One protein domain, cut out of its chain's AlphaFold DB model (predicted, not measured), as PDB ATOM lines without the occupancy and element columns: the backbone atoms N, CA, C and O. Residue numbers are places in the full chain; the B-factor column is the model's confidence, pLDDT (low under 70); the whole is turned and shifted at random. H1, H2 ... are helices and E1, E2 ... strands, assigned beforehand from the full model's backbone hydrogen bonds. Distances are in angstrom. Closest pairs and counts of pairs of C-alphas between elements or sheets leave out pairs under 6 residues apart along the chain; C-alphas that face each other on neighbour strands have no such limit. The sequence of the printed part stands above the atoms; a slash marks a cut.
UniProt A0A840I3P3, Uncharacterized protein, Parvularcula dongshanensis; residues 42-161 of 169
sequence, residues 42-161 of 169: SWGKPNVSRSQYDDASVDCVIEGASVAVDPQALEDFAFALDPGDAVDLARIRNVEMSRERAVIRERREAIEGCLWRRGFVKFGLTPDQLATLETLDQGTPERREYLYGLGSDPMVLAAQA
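AT A GLANCE: This is residues 42 to 161 of the 169 residues of an uncharacterized protein of Parvularcula dongshanensis (UniProt A0A840I3P3). A small head, in which H5 and H6 pack on a two-stranded ribbon of E1 and E2 with H4 near H5, has a long arm built on H3. H1 packs on residues 106 to 115 of H3 near the head, H2 runs beside the far part of H3, and residues 82 to 90 stick out free at the tip. The printed part has 120 residues with two named strands, antiparallel, and six named helices, in the order E1, H1, H2, H3, E2, H4, H5, H6; its class is mostly helix. It is loose, with a radius of gyration of the C-alphas of 19.1 A and spans of 60 by 30 by 25 A.

HOW THE PARTS SIT: E1, residues 42 to 44, is the antiparallel neighbour of E2, residues 121 to 124; N 42 and O 123 are within hydrogen-bond range at 2.9 A. H1, residues 50 to 65, touches residues 106 to 115 alone of H3, residues 89 to 117, at a steep tilt of 42 degrees, opposite ways; the closest C-alphas are Gly 64 and Arg 107, 4.5 A. H2, residues 71 to 79, is close to H3 but not clearly touching, with C-alphas 77 and 95 closest at 7.3 A. H4, residues 127 to 134, is likewise close but not clearly touching to H5, residues 141 to 152, with C-alphas 133 and 143 closest at 6.7 A. The closest C-alphas of E1 and H5 are Gly 44 and Gly 151, 3.7 A. H5 and H6, residues 154 to 160, only just touch, only at the corner, with 3 pairs of C-alphas within 8 A; the closest are Leu 150 and Val 156, 6.2 A. The closest C-alphas of E2 and H6 are Phe 123 and Gln 160, 5.1 A. In the six helices every O i to N i+4 pair is within hydrogen-bond range.

IN THESE COORDINATES: E1 begins at C-alpha 42 (-16.557, -7.135, -28.493). H1 is 22.6 A long, H3 42.2 A and H5 15.9 A. H6 ends at C-alpha 160 (-26.287, -8.914, -26.913).

THE WHOLE: The C-alphas of Asn 47 and Gly 84, the two farthest apart, are 60.2 A apart. The printed part has no cut and no long link. Residues 68 to 87 and residue 89 have pLDDT under 70.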
ATOM      1  N   SER A  42     -17.434  -6.183 -27.816       93.88
ATOM      2  CA  SER A  42     -16.557  -7.135 -28.493       93.88
ATOM      3  C   SER A  42     -17.164  -7.534 -29.842       93.88
ATOM      4  O   SER A  42     -18.244  -7.073 -30.223       93.88
ATOM      5  N   TRP A  43     -16.447  -8.377 -30.576       95.38
ATOM      6  CA  TRP A  43     -16.861  -8.937 -31.856       95.38
ATOM      7  C   TRP A  43     -16.997 -10.445 -31.737       95.38
ATOM      8  O   TRP A  43     -16.186 -11.086 -31.080       95.38
ATOM      9  N   GLY A  44     -18.034 -11.008 -32.344       96.50
ATOM     10  CA  GLY A  44     -18.312 -12.434 -32.263       96.50
ATOM     11  C   GLY A  44     -18.869 -12.986 -33.561       96.50
ATOM     12  O   GLY A  44     -19.418 -12.251 -34.375       96.50
ATOM     13  N   LYS A  45     -18.721 -14.288 -33.764       96.75
ATOM     14  CA  LYS A  45     -19.289 -15.015 -34.893       96.75
ATOM     15  C   LYS A  45     -19.748 -16.383 -34.393       96.75
ATOM     16  O   LYS A  45     -18.927 -17.121 -33.853       96.75
ATOM     17  N   PRO A  46     -21.033 -16.744 -34.546       96.38
ATOM     18  CA  PRO A  46     -21.530 -17.994 -33.997       96.38
ATOM     19  C   PRO A  46     -20.938 -19.187 -34.752       96.38
ATOM     20  O   PRO A  46     -20.714 -19.115 -35.963       96.38
ATOM     21  N   ASN A  47     -20.764 -20.307 -34.049       93.50
ATOM     22  CA  ASN A  47     -20.386 -21.601 -34.632       93.50
ATOM     23  C   ASN A  47     -19.028 -21.616 -35.366       93.50
ATOM     24  O   ASN A  47     -18.853 -22.374 -36.322       93.50
ATOM     25  N   VAL A  48     -18.069 -20.792 -34.940       95.44
ATOM     26  CA  VAL A  48     -16.679 -20.850 -35.425       95.44
ATOM     27  C   VAL A  48     -15.804 -21.624 -34.453       95.44
ATOM     28  O   VAL A  48     -16.031 -21.588 -33.246       95.44
ATOM     29  N   SER A  49     -14.791 -22.317 -34.969       97.12
ATOM     30  CA  SER A  49     -13.783 -22.940 -34.113       97.12
ATOM     31  C   SER A  49     -12.867 -21.889 -33.481       97.12
ATOM     32  O   SER A  49     -12.737 -20.767 -33.980       97.12
ATOM     33  N   ARG A  50     -12.157 -22.280 -32.418       95.25
ATOM     34  CA  ARG A  50     -11.176 -21.408 -31.762       95.25
ATOM     35  C   ARG A  50     -10.091 -20.907 -32.717       95.25
ATOM     36  O   ARG A  50      -9.793 -19.720 -32.708       95.25
ATOM     37  N   SER A  51      -9.542 -21.778 -33.568       96.06
ATOM     38  CA  SER A  51      -8.534 -21.355 -34.558       96.06
ATOM     39  C   SER A  51      -9.131 -20.382 -35.569       96.06
ATOM     40  O   SER A  51      -8.545 -19.336 -35.793       96.06
ATOM     41  N   GLN A  52     -10.329 -20.644 -36.099       96.44
ATOM     42  CA  GLN A  52     -10.966 -19.730 -37.054       96.44
ATOM     43  C   GLN A  52     -11.217 -18.341 -36.459       96.44
ATOM     44  O   GLN A  52     -11.097 -17.337 -37.159       96.44
ATOM     45  N   TYR A  53     -11.581 -18.279 -35.177       95.38
ATOM     46  CA  TYR A  53     -11.771 -17.025 -34.457       95.38
ATOM     47  C   TYR A  53     -10.451 -16.260 -34.277       95.38
ATOM     48  O   TYR A  53     -10.383 -15.059 -34.558       95.38
ATOM     49  N   ASP A  54      -9.400 -16.956 -33.835       93.31
ATOM     50  CA  ASP A  54      -8.076 -16.373 -33.604       93.31
ATOM     51  C   ASP A  54      -7.440 -15.910 -34.928       93.31
ATOM     52  O   ASP A  54      -7.008 -14.761 -35.022       93.31
ATOM     53  N   ASP A  55      -7.474 -16.746 -35.971       95.81
ATOM     54  CA  ASP A  55      -6.957 -16.438 -37.311       95.81
ATOM     55  C   ASP A  55      -7.660 -15.205 -37.891       95.81
ATOM     56  O   ASP A  55      -7.018 -14.270 -38.374       95.81
ATOM     57  N   ALA A  56      -8.991 -15.137 -37.765       94.69
ATOM     58  CA  ALA A  56      -9.740 -13.985 -38.242       94.69
ATOM     59  C   ALA A  56      -9.401 -12.694 -37.487       94.69
ATOM     60  O   ALA A  56      -9.334 -11.627 -38.103       94.69
ATOM     61  N   SER A  57      -9.178 -12.794 -36.176       91.69
ATOM     62  CA  SER A  57      -8.786 -11.660 -35.338       91.69
ATOM     63  C   SER A  57      -7.396 -11.145 -35.715       91.69
ATOM     64  O   SER A  57      -7.209  -9.938 -35.865       91.69
ATOM     65  N   VAL A  58      -6.433 -12.051 -35.912       93.50
ATOM     66  CA  VAL A  58      -5.056 -11.715 -36.306       93.50
ATOM     67  C   VAL A  58      -5.030 -11.059 -37.681       93.50
ATOM     68  O   VAL A  58      -4.466  -9.976 -37.827       93.50
ATOM     69  N   ASP A  59      -5.689 -11.661 -38.668       96.50
ATOM     70  CA  ASP A  59      -5.770 -11.115 -40.021       96.50
ATOM     71  C   ASP A  59      -6.342  -9.693 -40.047       96.50
ATOM     72  O   ASP A  59      -5.806  -8.821 -40.726       96.50
ATOM     73  N   CYS A  60      -7.429  -9.440 -39.308       95.75
ATOM     74  CA  CYS A  60      -8.039  -8.111 -39.291       95.75
ATOM     75  C   CYS A  60      -7.161  -7.080 -38.582       95.75
ATOM     76  O   CYS A  60      -7.129  -5.924 -38.998       95.75
ATOM     77  N   VAL A  61      -6.401  -7.481 -37.556       92.94
ATOM     78  CA  VAL A  61      -5.385  -6.612 -36.942       92.94
ATOM     79  C   VAL A  61      -4.266  -6.290 -37.932       92.94
ATOM     80  O   VAL A  61      -3.833  -5.140 -37.986       92.94
ATOM     81  N   ILE A  62      -3.821  -7.258 -38.739       93.38
ATOM     82  CA  ILE A  62      -2.823  -7.036 -39.797       93.38
ATOM     83  C   ILE A  62      -3.369  -6.064 -40.854       93.38
ATOM     84  O   ILE A  62      -2.672  -5.119 -41.223       93.38
ATOM     85  N   GLU A  63      -4.618  -6.242 -41.294       91.81
ATOM     86  CA  GLU A  63      -5.278  -5.323 -42.230       91.81
ATOM     87  C   GLU A  63      -5.337  -3.898 -41.658       91.81
ATOM     88  O   GLU A  63      -4.886  -2.955 -42.306       91.81
ATOM     89  N   GLY A  64      -5.785  -3.731 -40.411       90.69
ATOM     90  CA  GLY A  64      -5.799  -2.424 -39.756       90.69
ATOM     91  C   GLY A  64      -4.409  -1.819 -39.605       90.69
ATOM     92  O   GLY A  64      -4.225  -0.629 -39.827       90.69
ATOM     93  N   ALA A  65      -3.398  -2.626 -39.279       87.94
ATOM     94  CA  ALA A  65      -2.020  -2.160 -39.176       87.94
ATOM     95  C   ALA A  65      -1.451  -1.674 -40.521       87.94
ATOM     96  O   ALA A  65      -0.554  -0.830 -40.518       87.94
ATOM     97  N   SER A  66      -1.977  -2.180 -41.643       86.62
ATOM     98  CA  SER A  66      -1.576  -1.785 -42.999       86.62
ATOM     99  C   SER A  66      -2.161  -0.449 -43.472       86.62
ATOM    100  O   SER A  66      -1.737   0.057 -44.511       86.62
ATOM    101  N   VAL A  67      -3.096   0.144 -42.719       82.94
ATOM    102  CA  VAL A  67      -3.679   1.447 -43.059       82.94
ATOM    103  C   VAL A  67      -2.598   2.524 -42.992       82.94
ATOM    104  O   VAL A  67      -1.999   2.767 -41.938       82.94
ATOM    105  N   ALA A  68      -2.347   3.159 -44.137       69.81
ATOM    106  CA  ALA A  68      -1.526   4.355 -44.222       69.81
ATOM    107  C   ALA A  68      -2.321   5.550 -43.686       69.81
ATOM    108  O   ALA A  68      -3.502   5.688 -43.989       69.81
ATOM    109  N   VAL A  69      -1.656   6.406 -42.912       66.50
ATOM    110  CA  VAL A  69      -2.247   7.656 -42.419       66.50
ATOM    111  C   VAL A  69      -2.513   8.569 -43.609       66.50
ATOM    112  O   VAL A  69      -1.606   8.751 -44.425       66.50
ATOM    113  N   ASP A  70      -3.711   9.149 -43.694       67.06
ATOM    114  CA  ASP A  70      -4.047  10.101 -44.754       67.06
ATOM    115  C   ASP A  70      -3.080  11.308 -44.733       67.06
ATOM    116  O   ASP A  70      -3.033  12.057 -43.748       67.06
ATOM    117  N   PRO A  71      -2.295  11.528 -45.807       62.19
ATOM    118  CA  PRO A  71      -1.418  12.685 -45.915       62.19
ATOM    119  C   PRO A  71      -2.178  14.016 -45.872       62.19
ATOM    120  O   PRO A  71      -1.647  14.982 -45.330       62.19
ATOM    121  N   GLN A  72      -3.417  14.071 -46.380       62.03
ATOM    122  CA  GLN A  72      -4.212  15.302 -46.398       62.03
ATOM    123  C   GLN A  72      -4.626  15.712 -44.983       62.03
ATOM    124  O   GLN A  72      -4.470  16.873 -44.604       62.03
ATOM    125  N   ALA A  73      -5.041  14.749 -44.156       63.53
ATOM    126  CA  ALA A  73      -5.265  14.987 -42.736       63.53
ATOM    127  C   ALA A  73      -4.013  15.572 -42.053       63.53
ATOM    128  O   ALA A  73      -4.121  16.476 -41.226       63.53
ATOM    129  N   LEU A  74      -2.808  15.107 -42.410       62.00
ATOM    130  CA  LEU A  74      -1.554  15.641 -41.862       62.00
ATOM    131  C   LEU A  74      -1.260  17.083 -42.312       62.00
ATOM    132  O   LEU A  74      -0.729  17.858 -41.509       62.00
ATOM    133  N   GLU A  75      -1.600  17.440 -43.551       64.06
ATOM    134  CA  GLU A  75      -1.433  18.786 -44.114       64.06
ATOM    135  C   GLU A  75      -2.412  19.804 -43.512       64.06
ATOM    136  O   GLU A  75      -1.980  20.881 -43.091       64.06
ATOM    137  N   ASP A  76      -3.690  19.447 -43.364       64.56
ATOM    138  CA  ASP A  76      -4.709  20.303 -42.738       64.56
ATOM    139  C   ASP A  76      -4.312  20.674 -41.296       64.56
ATOM    140  O   ASP A  76      -4.455  21.821 -40.857       64.56
ATOM    141  N   PHE A  77      -3.714  19.726 -40.560       63.12
ATOM    142  CA  PHE A  77      -3.130  19.991 -39.242       63.12
ATOM    143  C   PHE A  77      -1.881  20.880 -39.296       63.12
ATOM    144  O   PHE A  77      -1.669  21.679 -38.383       63.12
ATOM    145  N   ALA A  78      -1.025  20.732 -40.311       63.94
ATOM    146  CA  ALA A  78       0.187  21.538 -40.450       63.94
ATOM    147  C   ALA A  78      -0.137  23.009 -40.754       63.94
ATOM    148  O   ALA A  78       0.514  23.895 -40.208       63.94
ATOM    149  N   PHE A  79      -1.177  23.276 -41.546       64.44
ATOM    150  CA  PHE A  79      -1.645  24.637 -41.822       64.44
ATOM    151  C   PHE A  79      -2.229  25.327 -40.575       64.44
ATOM    152  O   PHE A  79      -2.052  26.529 -40.388       64.44
ATOM    153  N   ALA A  80      -2.855  24.568 -39.668       59.28
ATOM    154  CA  ALA A  80      -3.317  25.085 -38.376       59.28
ATOM    155  C   ALA A  80      -2.166  25.467 -37.419       59.28
ATOM    156  O   ALA A  80      -2.387  26.143 -36.408       59.28
ATOM    157  N   LEU A  81      -0.931  25.048 -37.719       64.19
ATOM    158  CA  LEU A  81       0.262  25.421 -36.974       64.19
ATOM    159  C   LEU A  81       0.915  26.684 -37.564       64.19
ATOM    160  O   LEU A  81       2.017  26.614 -38.096       64.19
ATOM    161  N   ASP A  82       0.280  27.855 -37.430       60.72
ATOM    162  CA  ASP A  82       0.934  29.138 -37.752       60.72
ATOM    163  C   ASP A  82       2.278  29.248 -36.979       60.72
ATOM    164  O   ASP A  82       2.293  29.018 -35.756       60.72
ATOM    165  N   PRO A  83       3.423  29.482 -37.656       57.41
ATOM    166  CA  PRO A  83       4.747  29.579 -37.037       57.41
ATOM    167  C   PRO A  83       5.064  30.963 -36.438       57.41
ATOM    168  O   PRO A  83       6.176  31.154 -35.948       57.41
ATOM    169  N   GLY A  84       4.124  31.917 -36.474       59.59
ATOM    170  CA  GLY A  84       4.329  33.301 -36.029       59.59
ATOM    171  C   GLY A  84       4.666  33.518 -34.548       59.59
ATOM    172  O   GLY A  84       5.188  34.579 -34.218       59.59
ATOM    173  N   ASP A  85       4.446  32.535 -33.669       53.56
ATOM    174  CA  ASP A  85       4.743  32.655 -32.236       53.56
ATOM    175  C   ASP A  85       5.568  31.476 -31.699       53.56
ATOM    176  O   ASP A  85       5.361  30.305 -32.032       53.56
ATOM    177  N   ALA A  86       6.541  31.825 -30.857       53.09
ATOM    178  CA  ALA A  86       7.531  30.940 -30.265       53.09
ATOM    179  C   ALA A  86       6.906  29.693 -29.610       53.09
ATOM    180  O   ALA A  86       5.966  29.787 -28.829       53.09
ATOM    181  N   VAL A  87       7.486  28.534 -29.936       61.75
ATOM    182  CA  VAL A  87       7.262  27.172 -29.417       61.75
ATOM    183  C   VAL A  87       6.347  27.080 -28.183       61.75
ATOM    184  O   VAL A  87       6.806  26.965 -27.047       61.75
ATOM    185  N   ASP A  88       5.037  27.008 -28.415       74.12
ATOM    186  CA  ASP A  88       4.122  26.423 -27.441       74.12
ATOM    187  C   ASP A  88       4.252  24.892 -27.513       74.12
ATOM    188  O   ASP A  88       3.636  24.220 -28.347       74.12
ATOM    189  N   LEU A  89       5.096  24.325 -26.644       67.56
ATOM    190  CA  LEU A  89       5.264  22.873 -26.507       67.56
ATOM    191  C   LEU A  89       3.928  22.161 -26.227       67.56
ATOM    192  O   LEU A  89       3.767  21.002 -26.617       67.56
ATOM    193  N   ALA A  90       2.957  22.829 -25.591       71.69
ATOM    194  CA  ALA A  90       1.635  22.252 -25.378       71.69
ATOM    195  C   ALA A  90       0.871  22.118 -26.700       71.69
ATOM    196  O   ALA A  90       0.257  21.075 -26.931       71.69
ATOM    197  N   ARG A  91       0.964  23.106 -27.598       73.12
ATOM    198  CA  ARG A  91       0.399  23.030 -28.953       73.12
ATOM    199  C   ARG A  91       1.023  21.898 -29.768       73.12
ATOM    200  O   ARG A  91       0.284  21.121 -30.367       73.12
ATOM    201  N   ILE A  92       2.352  21.760 -29.744       72.19
ATOM    202  CA  ILE A  92       3.055  20.667 -30.444       72.19
ATOM    203  C   ILE A  92       2.577  19.306 -29.928       72.19
ATOM    204  O   ILE A  92       2.139  18.470 -30.718       72.19
ATOM    205  N   ARG A  93       2.563  19.115 -28.603       76.00
ATOM    206  CA  ARG A  93       2.057  17.889 -27.975       76.00
ATOM    207  C   ARG A  93       0.599  17.619 -28.347       76.00
ATOM    208  O   ARG A  93       0.240  16.483 -28.625       76.00
ATOM    209  N   ASN A  94      -0.256  18.639 -28.359       76.62
ATOM    210  CA  ASN A  94      -1.667  18.473 -28.709       76.62
ATOM    211  C   ASN A  94      -1.850  18.028 -30.166       76.62
ATOM    212  O   ASN A  94      -2.715  17.191 -30.434       76.62
ATOM    213  N   VAL A  95      -1.036  18.539 -31.094       76.06
ATOM    214  CA  VAL A  95      -1.043  18.075 -32.488       76.06
ATOM    215  C   VAL A  95      -0.554  16.637 -32.592       76.06
ATOM    216  O   VAL A  95      -1.204  15.834 -33.253       76.06
ATOM    217  N   GLU A  96       0.527  16.276 -31.906       77.94
ATOM    218  CA  GLU A  96       1.031  14.899 -31.890       77.94
ATOM    219  C   GLU A  96      -0.009  13.911 -31.341       77.94
ATOM    220  O   GLU A  96      -0.347  12.935 -32.009       77.94
ATOM    221  N   MET A  97      -0.626  14.228 -30.199       76.56
ATOM    222  CA  MET A  97      -1.721  13.435 -29.632       76.56
ATOM    223  C   MET A  97      -2.920  13.341 -30.584       76.56
ATOM    224  O   MET A  97      -3.602  12.318 -30.636       76.56
ATOM    225  N   SER A  98      -3.217  14.410 -31.329       78.31
ATOM    226  CA  SER A  98      -4.315  14.416 -32.305       78.31
ATOM    227  C   SER A  98      -4.008  13.518 -33.501       78.31
ATOM    228  O   SER A  98      -4.893  12.772 -33.927       78.31
ATOM    229  N   ARG A  99      -2.757  13.525 -33.982       77.50
ATOM    230  CA  ARG A  99      -2.264  12.617 -35.027       77.50
ATOM    231  C   ARG A  99      -2.353  11.171 -34.568       77.50
ATOM    232  O   ARG A  99      -2.991  10.372 -35.239       77.50
ATOM    233  N   GLU A 100      -1.813  10.848 -33.396       79.56
ATOM    234  CA  GLU A 100      -1.865   9.490 -32.848       79.56
ATOM    235  C   GLU A 100      -3.311   8.990 -32.720       79.56
ATOM    236  O   GLU A 100      -3.642   7.884 -33.148       79.56
ATOM    237  N   ARG A 101      -4.219   9.837 -32.217       81.81
ATOM    238  CA  ARG A 101      -5.649   9.512 -32.143       81.81
ATOM    239  C   ARG A 101      -6.275   9.295 -33.517       81.81
ATOM    240  O   ARG A 101      -7.154   8.446 -33.615       81.81
ATOM    241  N   ALA A 102      -5.894  10.063 -34.539       82.31
ATOM    242  CA  ALA A 102      -6.390   9.870 -35.901       82.31
ATOM    243  C   ALA A 102      -5.965   8.505 -36.449       82.31
ATOM    244  O   ALA A 102      -6.829   7.722 -36.833       82.31
ATOM    245  N   VAL A 103      -4.682   8.161 -36.316       83.12
ATOM    246  CA  VAL A 103      -4.167   6.841 -36.706       83.12
ATOM    247  C   VAL A 103      -4.893   5.719 -35.966       83.12
ATOM    248  O   VAL A 103      -5.318   4.740 -36.573       83.12
ATOM    249  N   ILE A 104      -5.081   5.843 -34.649       84.00
ATOM    250  CA  ILE A 104      -5.795   4.831 -33.856       84.00
ATOM    251  C   ILE A 104      -7.248   4.669 -34.330       84.00
ATOM    252  O   ILE A 104      -7.748   3.541 -34.351       84.00
ATOM    253  N   ARG A 105      -7.930   5.763 -34.700       85.62
ATOM    254  CA  ARG A 105      -9.300   5.709 -35.234       85.62
ATOM    255  C   ARG A 105      -9.346   4.997 -36.582       85.62
ATOM    256  O   ARG A 105     -10.084   4.027 -36.694       85.62
ATOM    257  N   GLU A 106      -8.515   5.398 -37.537       86.94
ATOM    258  CA  GLU A 106      -8.469   4.794 -38.879       86.94
ATOM    259  C   GLU A 106      -8.155   3.294 -38.818       86.94
ATOM    260  O   GLU A 106      -8.842   2.470 -39.423       86.94
ATOM    261  N   ARG A 107      -7.167   2.908 -38.000       89.81
ATOM    262  CA  ARG A 107      -6.842   1.491 -37.778       89.81
ATOM    263  C   ARG A 107      -8.015   0.726 -37.180       89.81
ATOM    264  O   ARG A 107      -8.285  -0.398 -37.595       89.81
ATOM    265  N   ARG A 108      -8.707   1.314 -36.198       90.19
ATOM    266  CA  ARG A 108      -9.892   0.698 -35.589       90.19
ATOM    267  C   ARG A 108     -10.997   0.507 -36.621       90.19
ATOM    268  O   ARG A 108     -11.552  -0.582 -36.683       90.19
ATOM    269  N   GLU A 109     -11.295   1.519 -37.424       89.94
ATOM    270  CA  GLU A 109     -12.324   1.453 -38.468       89.94
ATOM    271  C   GLU A 109     -12.016   0.363 -39.500       89.94
ATOM    272  O   GLU A 109     -12.903  -0.416 -39.847       89.94
ATOM    273  N   ALA A 110     -10.755   0.220 -39.912       92.12
ATOM    274  CA  ALA A 110     -10.339  -0.862 -40.801       92.12
ATOM    275  C   ALA A 110     -10.495  -2.255 -40.165       92.12
ATOM    276  O   ALA A 110     -11.028  -3.162 -40.806       92.12
ATOM    277  N   ILE A 111     -10.109  -2.425 -38.893       94.56
ATOM    278  CA  ILE A 111     -10.317  -3.685 -38.155       94.56
ATOM    279  C   ILE A 111     -11.812  -4.016 -38.076       94.56
ATOM    280  O   ILE A 111     -12.212  -5.138 -38.387       94.56
ATOM    281  N   GLU A 112     -12.644  -3.048 -37.680       93.38
ATOM    282  CA  GLU A 112     -14.095  -3.228 -37.573       93.38
ATOM    283  C   GLU A 112     -14.717  -3.572 -38.939       93.38
ATOM    284  O   GLU A 112     -15.521  -4.501 -39.036       93.38
ATOM    285  N   GLY A 113     -14.285  -2.908 -40.016       93.44
ATOM    286  CA  GLY A 113     -14.713  -3.208 -41.382       93.44
ATOM    287  C   GLY A 113     -14.304  -4.608 -41.856       93.44
ATOM    288  O   GLY A 113     -15.107  -5.307 -42.480       93.44
ATOM    289  N   CYS A 114     -13.085  -5.052 -41.539       96.50
ATOM    290  CA  CYS A 114     -12.622  -6.410 -41.829       96.50
ATOM    291  C   CYS A 114     -13.471  -7.469 -41.113       96.50
ATOM    292  O   CYS A 114     -13.944  -8.420 -41.745       96.50
ATOM    293  N   LEU A 115     -13.719  -7.281 -39.813       96.00
ATOM    294  CA  LEU A 115     -14.539  -8.181 -39.001       96.00
ATOM    295  C   LEU A 115     -15.965  -8.269 -39.557       96.00
ATOM    296  O   LEU A 115     -16.485  -9.370 -39.757       96.00
ATOM    297  N   TRP A 116     -16.553  -7.125 -39.906       94.12
ATOM    298  CA  TRP A 116     -17.874  -7.055 -40.519       94.12
ATOM    299  C   TRP A 116     -17.965  -7.847 -41.827       94.12
ATOM    300  O   TRP A 116     -18.820  -8.722 -41.969       94.12
ATOM    301  N   ARG A 117     -17.043  -7.617 -42.776       95.31
ATOM    302  CA  ARG A 117     -17.021  -8.342 -44.064       95.31
ATOM    303  C   ARG A 117     -16.844  -9.851 -43.892       95.31
ATOM    304  O   ARG A 117     -17.290 -10.626 -44.734       95.31
ATOM    305  N   ARG A 118     -16.220 -10.280 -42.793       95.56
ATOM    306  CA  ARG A 118     -16.047 -11.694 -42.426       95.56
ATOM    307  C   ARG A 118     -17.249 -12.278 -41.675       95.56
ATOM    308  O   ARG A 118     -17.223 -13.460 -41.317       95.56
ATOM    309  N   GLY A 119     -18.308 -11.497 -41.471       94.75
ATOM    310  CA  GLY A 119     -19.553 -11.918 -40.831       94.75
ATOM    311  C   GLY A 119     -19.484 -11.956 -39.306       94.75
ATOM    312  O   GLY A 119     -20.235 -12.710 -38.692       94.75
ATOM    313  N   PHE A 120     -18.566 -11.203 -38.698       96.19
ATOM    314  CA  PHE A 120     -18.603 -10.961 -37.260       96.19
ATOM    315  C   PHE A 120     -19.644  -9.889 -36.944       96.19
ATOM    316  O   PHE A 120     -19.819  -8.924 -37.684       96.19
ATOM    317  N   VAL A 121     -20.301 -10.047 -35.802       94.69
ATOM    318  CA  VAL A 121     -21.267  -9.101 -35.256       94.69
ATOM    319  C   VAL A 121     -20.689  -8.428 -34.021       94.69
ATOM    320  O   VAL A 121     -20.013  -9.056 -33.202       94.69
ATOM    321  N   LYS A 122     -20.970  -7.136 -33.883       94.38
ATOM    322  CA  LYS A 122     -20.625  -6.361 -32.694       94.38
ATOM    323  C   LYS A 122     -21.637  -6.674 -31.596       94.38
ATOM    324  O   LYS A 122     -22.843  -6.603 -31.836       94.38
ATOM    325  N   PHE A 123     -21.174  -6.995 -30.395       94.94
ATOM    326  CA  PHE A 123     -22.043  -7.242 -29.244       94.94
ATOM    327  C   PHE A 123     -21.514  -6.526 -28.000       94.94
ATOM    328  O   PHE A 123     -20.308  -6.328 -27.843       94.94
ATOM    329  N   GLY A 124     -22.423  -6.077 -27.138       94.00
ATOM    330  CA  GLY A 124     -22.078  -5.355 -25.916       94.00
ATOM    331  C   GLY A 124     -21.822  -6.297 -24.743       94.00
ATOM    332  O   GLY A 124     -22.587  -7.237 -24.550       94.00
ATOM    333  N   LEU A 125     -20.792  -6.031 -23.932       94.50
ATOM    334  CA  LEU A 125     -20.517  -6.835 -22.733       94.50
ATOM    335  C   LEU A 125     -21.405  -6.409 -21.561       94.50
ATOM    336  O   LEU A 125     -21.451  -5.231 -21.209       94.50
ATOM    337  N   THR A 126     -22.078  -7.354 -20.907       94.31
ATOM    338  CA  THR A 126     -22.814  -7.070 -19.666       94.31
ATOM    339  C   THR A 126     -21.866  -6.564 -18.569       94.31
ATOM    340  O   THR A 126     -20.668  -6.850 -18.621       94.31
ATOM    341  N   PRO A 127     -22.372  -5.852 -17.544       93.88
ATOM    342  CA  PRO A 127     -21.539  -5.417 -16.421       93.88
ATOM    343  C   PRO A 127     -20.754  -6.564 -15.772       93.88
ATOM    344  O   PRO A 127     -19.571  -6.409 -15.500       93.88
ATOM    345  N   ASP A 128     -21.375  -7.736 -15.611       95.12
ATOM    346  CA  ASP A 128     -20.717  -8.914 -15.032       95.12
ATOM    347  C   ASP A 128     -19.636  -9.493 -15.957       95.12
ATOM    348  O   ASP A 128     -18.573  -9.920 -15.500       95.12
ATOM    349  N   GLN A 129     -19.881  -9.489 -17.273       96.50
ATOM    350  CA  GLN A 129     -18.881  -9.916 -18.250       96.50
ATOM    351  C   GLN A 129     -17.690  -8.959 -18.286       96.50
ATOM    352  O   GLN A 129     -16.546  -9.405 -18.346       96.50
ATOM    353  N   LEU A 130     -17.951  -7.653 -18.222       95.44
ATOM    354  CA  LEU A 130     -16.916  -6.630 -18.154       95.44
ATOM    355  C   LEU A 130     -16.110  -6.753 -16.858       95.44
ATOM    356  O   LEU A 130     -14.887  -6.795 -16.927       95.44
ATOM    357  N   ALA A 131     -16.771  -6.902 -15.708       95.12
ATOM    358  CA  ALA A 131     -16.104  -7.102 -14.424       95.12
ATOM    359  C   ALA A 131     -15.218  -8.357 -14.438       95.12
ATOM    360  O   ALA A 131     -14.078  -8.317 -13.987       95.12
ATOM    361  N   THR A 132     -15.698  -9.458 -15.028       96.00
ATOM    362  CA  THR A 132     -14.883 -10.668 -15.230       96.00
ATOM    363  C   THR A 132     -13.668 -10.355 -16.097       96.00
ATOM    364  O   THR A 132     -12.537 -10.667 -15.733       96.00
ATOM    365  N   LEU A 133     -13.887  -9.688 -17.228       94.50
ATOM    366  CA  LEU A 133     -12.837  -9.329 -18.164       94.50
ATOM    367  C   LEU A 133     -11.782  -8.398 -17.534       94.50
ATOM    368  O   LEU A 133     -10.609  -8.515 -17.869       94.50
ATOM    369  N   GLU A 134     -12.152  -7.500 -16.626       94.25
ATOM    370  CA  GLU A 134     -11.225  -6.613 -15.905       94.25
ATOM    371  C   GLU A 134     -10.291  -7.362 -14.943       94.25
ATOM    372  O   GLU A 134      -9.195  -6.879 -14.673       94.25
ATOM    373  N   THR A 135     -10.673  -8.558 -14.482       96.88
ATOM    374  CA  THR A 135      -9.792  -9.414 -13.663       96.88
ATOM    375  C   THR A 135      -8.768 -10.202 -14.481       96.88
ATOM    376  O   THR A 135      -7.835 -10.765 -13.913       96.88
ATOM    377  N   LEU A 136      -8.938 -10.266 -15.806       94.56
ATOM    378  CA  LEU A 136      -8.079 -11.036 -16.702       94.56
ATOM    379  C   LEU A 136      -7.066 -10.114 -17.385       94.56
ATOM    380  O   LEU A 136      -7.445  -9.242 -18.175       94.56
ATOM    381  N   ASP A 137      -5.777 -10.353 -17.154       94.25
ATOM    382  CA  ASP A 137      -4.704  -9.552 -17.748       94.25
ATOM    383  C   ASP A 137      -4.779  -9.528 -19.283       94.25
ATOM    384  O   ASP A 137      -5.116 -10.517 -19.951       94.25
ATOM    385  N   GLN A 138      -4.451  -8.379 -19.876       88.88
ATOM    386  CA  GLN A 138      -4.444  -8.223 -21.330       88.88
ATOM    387  C   GLN A 138      -3.418  -9.158 -21.983       88.88
ATOM    388  O   GLN A 138      -2.302  -9.323 -21.502       88.88
ATOM    389  N   GLY A 139      -3.795  -9.770 -23.108       84.62
ATOM    390  CA  GLY A 139      -2.913 -10.672 -23.857       84.62
ATOM    391  C   GLY A 139      -2.766 -12.080 -23.267       84.62
ATOM    392  O   GLY A 139      -2.084 -12.911 -23.870       84.62
ATOM    393  N   THR A 140      -3.428 -12.396 -22.154       93.31
ATOM    394  CA  THR A 140      -3.390 -13.746 -21.575       93.31
ATOM    395  C   THR A 140      -4.250 -14.755 -22.346       93.31
ATOM    396  O   THR A 140      -5.255 -14.375 -22.964       93.31
ATOM    397  N   PRO A 141      -3.879 -16.052 -22.345       94.44
ATOM    398  CA  PRO A 141      -4.723 -17.122 -22.875       94.44
ATOM    399  C   PRO A 141      -6.117 -17.166 -22.245       94.44
ATOM    400  O   PRO A 141      -7.088 -17.379 -22.965       94.44
ATOM    401  N   GLU A 142      -6.222 -16.910 -20.941       96.50
ATOM    402  CA  GLU A 142      -7.466 -16.941 -20.170       96.50
ATOM    403  C   GLU A 142      -8.436 -15.864 -20.657       96.50
ATOM    404  O   GLU A 142      -9.601 -16.147 -20.935       96.50
ATOM    405  N   ARG A 143      -7.939 -14.634 -20.856       95.81
ATOM    406  CA  ARG A 143      -8.731 -13.544 -21.438       95.81
ATOM    407  C   ARG A 143      -9.211 -13.882 -22.847       95.81
ATOM    408  O   ARG A 143     -10.361 -13.602 -23.182       95.81
ATOM    409  N   ARG A 144      -8.343 -14.471 -23.678       94.31
ATOM    410  CA  ARG A 144      -8.704 -14.874 -25.049       94.31
ATOM    411  C   ARG A 144      -9.758 -15.973 -25.061       94.31
ATOM    412  O   ARG A 144     -10.707 -15.871 -25.827       94.31
ATOM    413  N   GLU A 145      -9.615 -16.985 -24.209       96.88
ATOM    414  CA  GLU A 145     -10.591 -18.072 -24.084       96.88
ATOM    415  C   GLU A 145     -11.947 -17.546 -23.613       96.88
ATOM    416  O   GLU A 145     -12.973 -17.881 -24.198       96.88
ATOM    417  N   TYR A 146     -11.953 -16.649 -22.627       97.38
ATOM    418  CA  TYR A 146     -13.178 -16.009 -22.157       97.38
ATOM    419  C   TYR A 146     -13.890 -15.233 -23.274       97.38
ATOM    420  O   TYR A 146     -15.082 -15.426 -23.512       97.38
ATOM    421  N   LEU A 147     -13.153 -14.390 -24.006       96.38
ATOM    422  CA  LEU A 147     -13.704 -13.626 -25.127       96.38
ATOM    423  C   LEU A 147     -14.180 -14.527 -26.273       96.38
ATOM    424  O   LEU A 147     -15.220 -14.239 -26.859       96.38
ATOM    425  N   TYR A 148     -13.469 -15.620 -26.566       97.62
ATOM    426  CA  TYR A 148     -13.905 -16.624 -27.536       97.62
ATOM    427  C   TYR A 148     -15.209 -17.300 -27.099       97.62
ATOM    428  O   TYR A 148     -16.130 -17.415 -27.905       97.62
ATOM    429  N   GLY A 149     -15.327 -17.694 -25.828       97.81
ATOM    430  CA  GLY A 149     -16.549 -18.286 -25.284       97.81
ATOM    431  C   GLY A 149     -17.758 -17.368 -25.463       97.81
ATOM    432  O   GLY A 149     -18.793 -17.800 -25.959       97.81
ATOM    433  N   LEU A 150     -17.604 -16.073 -25.164       97.44
ATOM    434  CA  LEU A 150     -18.658 -15.082 -25.405       97.44
ATOM    435  C   LEU A 150     -18.933 -14.863 -26.899       97.44
ATOM    436  O   LEU A 150     -20.083 -14.795 -27.322       97.44
ATOM    437  N   GLY A 151     -17.876 -14.727 -27.697       96.75
ATOM    438  CA  GLY A 151     -17.957 -14.372 -29.109       96.75
ATOM    439  C   GLY A 151     -18.387 -15.512 -30.030       96.75
ATOM    440  O   GLY A 151     -18.751 -15.241 -31.169       96.75
ATOM    441  N   SER A 152     -18.351 -16.766 -29.577       97.69
ATOM    442  CA  SER A 152     -18.765 -17.940 -30.361       97.69
ATOM    443  C   SER A 152     -20.123 -18.512 -29.941       97.69
ATOM    444  O   SER A 152     -20.719 -19.273 -30.710       97.69
ATOM    445  N   ASP A 153     -20.642 -18.117 -28.773       97.44
ATOM    446  CA  ASP A 153     -21.932 -18.572 -28.257       97.44
ATOM    447  C   ASP A 153     -23.106 -17.891 -29.000       97.44
ATOM    448  O   ASP A 153     -23.310 -16.676 -28.879       97.44
ATOM    449  N   PRO A 154     -23.935 -18.648 -29.747       96.06
ATOM    450  CA  PRO A 154     -25.057 -18.081 -30.490       96.06
ATOM    451  C   PRO A 154     -26.112 -17.421 -29.593       96.06
ATOM    452  O   PRO A 154     -26.798 -16.508 -30.050       96.06
ATOM    453  N   MET A 155     -26.260 -17.847 -28.336       95.69
ATOM    454  CA  MET A 155     -27.215 -17.260 -27.393       95.69
ATOM    455  C   MET A 155     -26.732 -15.911 -26.874       95.69
ATOM    456  O   MET A 155     -27.529 -14.974 -26.789       95.69
ATOM    457  N   VAL A 156     -25.431 -15.779 -26.601       95.69
ATOM    458  CA  VAL A 156     -24.820 -14.488 -26.250       95.69
ATOM    459  C   VAL A 156     -25.012 -13.502 -27.395       95.69
ATOM    460  O   VAL A 156     -25.540 -12.412 -27.179       95.69
ATOM    461  N   LEU A 157     -24.672 -13.901 -28.622       95.00
ATOM    462  CA  LEU A 157     -24.797 -13.020 -29.784       95.00
ATOM    463  C   LEU A 157     -26.255 -12.655 -30.082       95.00
ATOM    464  O   LEU A 157     -26.542 -11.489 -30.342       95.00
ATOM    465  N   ALA A 158     -27.193 -13.601 -29.980       93.25
ATOM    466  CA  ALA A 158     -28.615 -13.314 -30.167       93.25
ATOM    467  C   ALA A 158     -29.156 -12.312 -29.129       93.25
ATOM    468  O   ALA A 158     -29.997 -11.475 -29.459       93.25
ATOM    469  N   ALA A 159     -28.675 -12.381 -27.885       93.88
ATOM    470  CA  ALA A 159     -29.132 -11.516 -26.802       93.88
ATOM    471  C   ALA A 159     -28.441 -10.140 -26.774       93.88
ATOM    472  O   ALA A 159     -29.063  -9.159 -26.362       93.88
ATOM    473  N   GLN A 160     -27.167 -10.065 -27.173       94.69
ATOM    474  CA  GLN A 160     -26.287  -8.914 -26.913       94.69
ATOM    475  C   GLN A 160     -25.825  -8.175 -28.175       94.69
ATOM    476  O   GLN A 160     -25.125  -7.164 -28.058       94.69
ATOM    477  N   ALA A 161     -26.190  -8.649 -29.373       92.56
ATOM    478  CA  ALA A 161     -25.852  -7.971 -30.621       92.56
ATOM    479  C   ALA A 161     -26.328  -6.511 -30.607       92.56
ATOM    480  O   ALA A 161     -27.493  -6.203 -30.323       92.56
TER     481      ALA A 161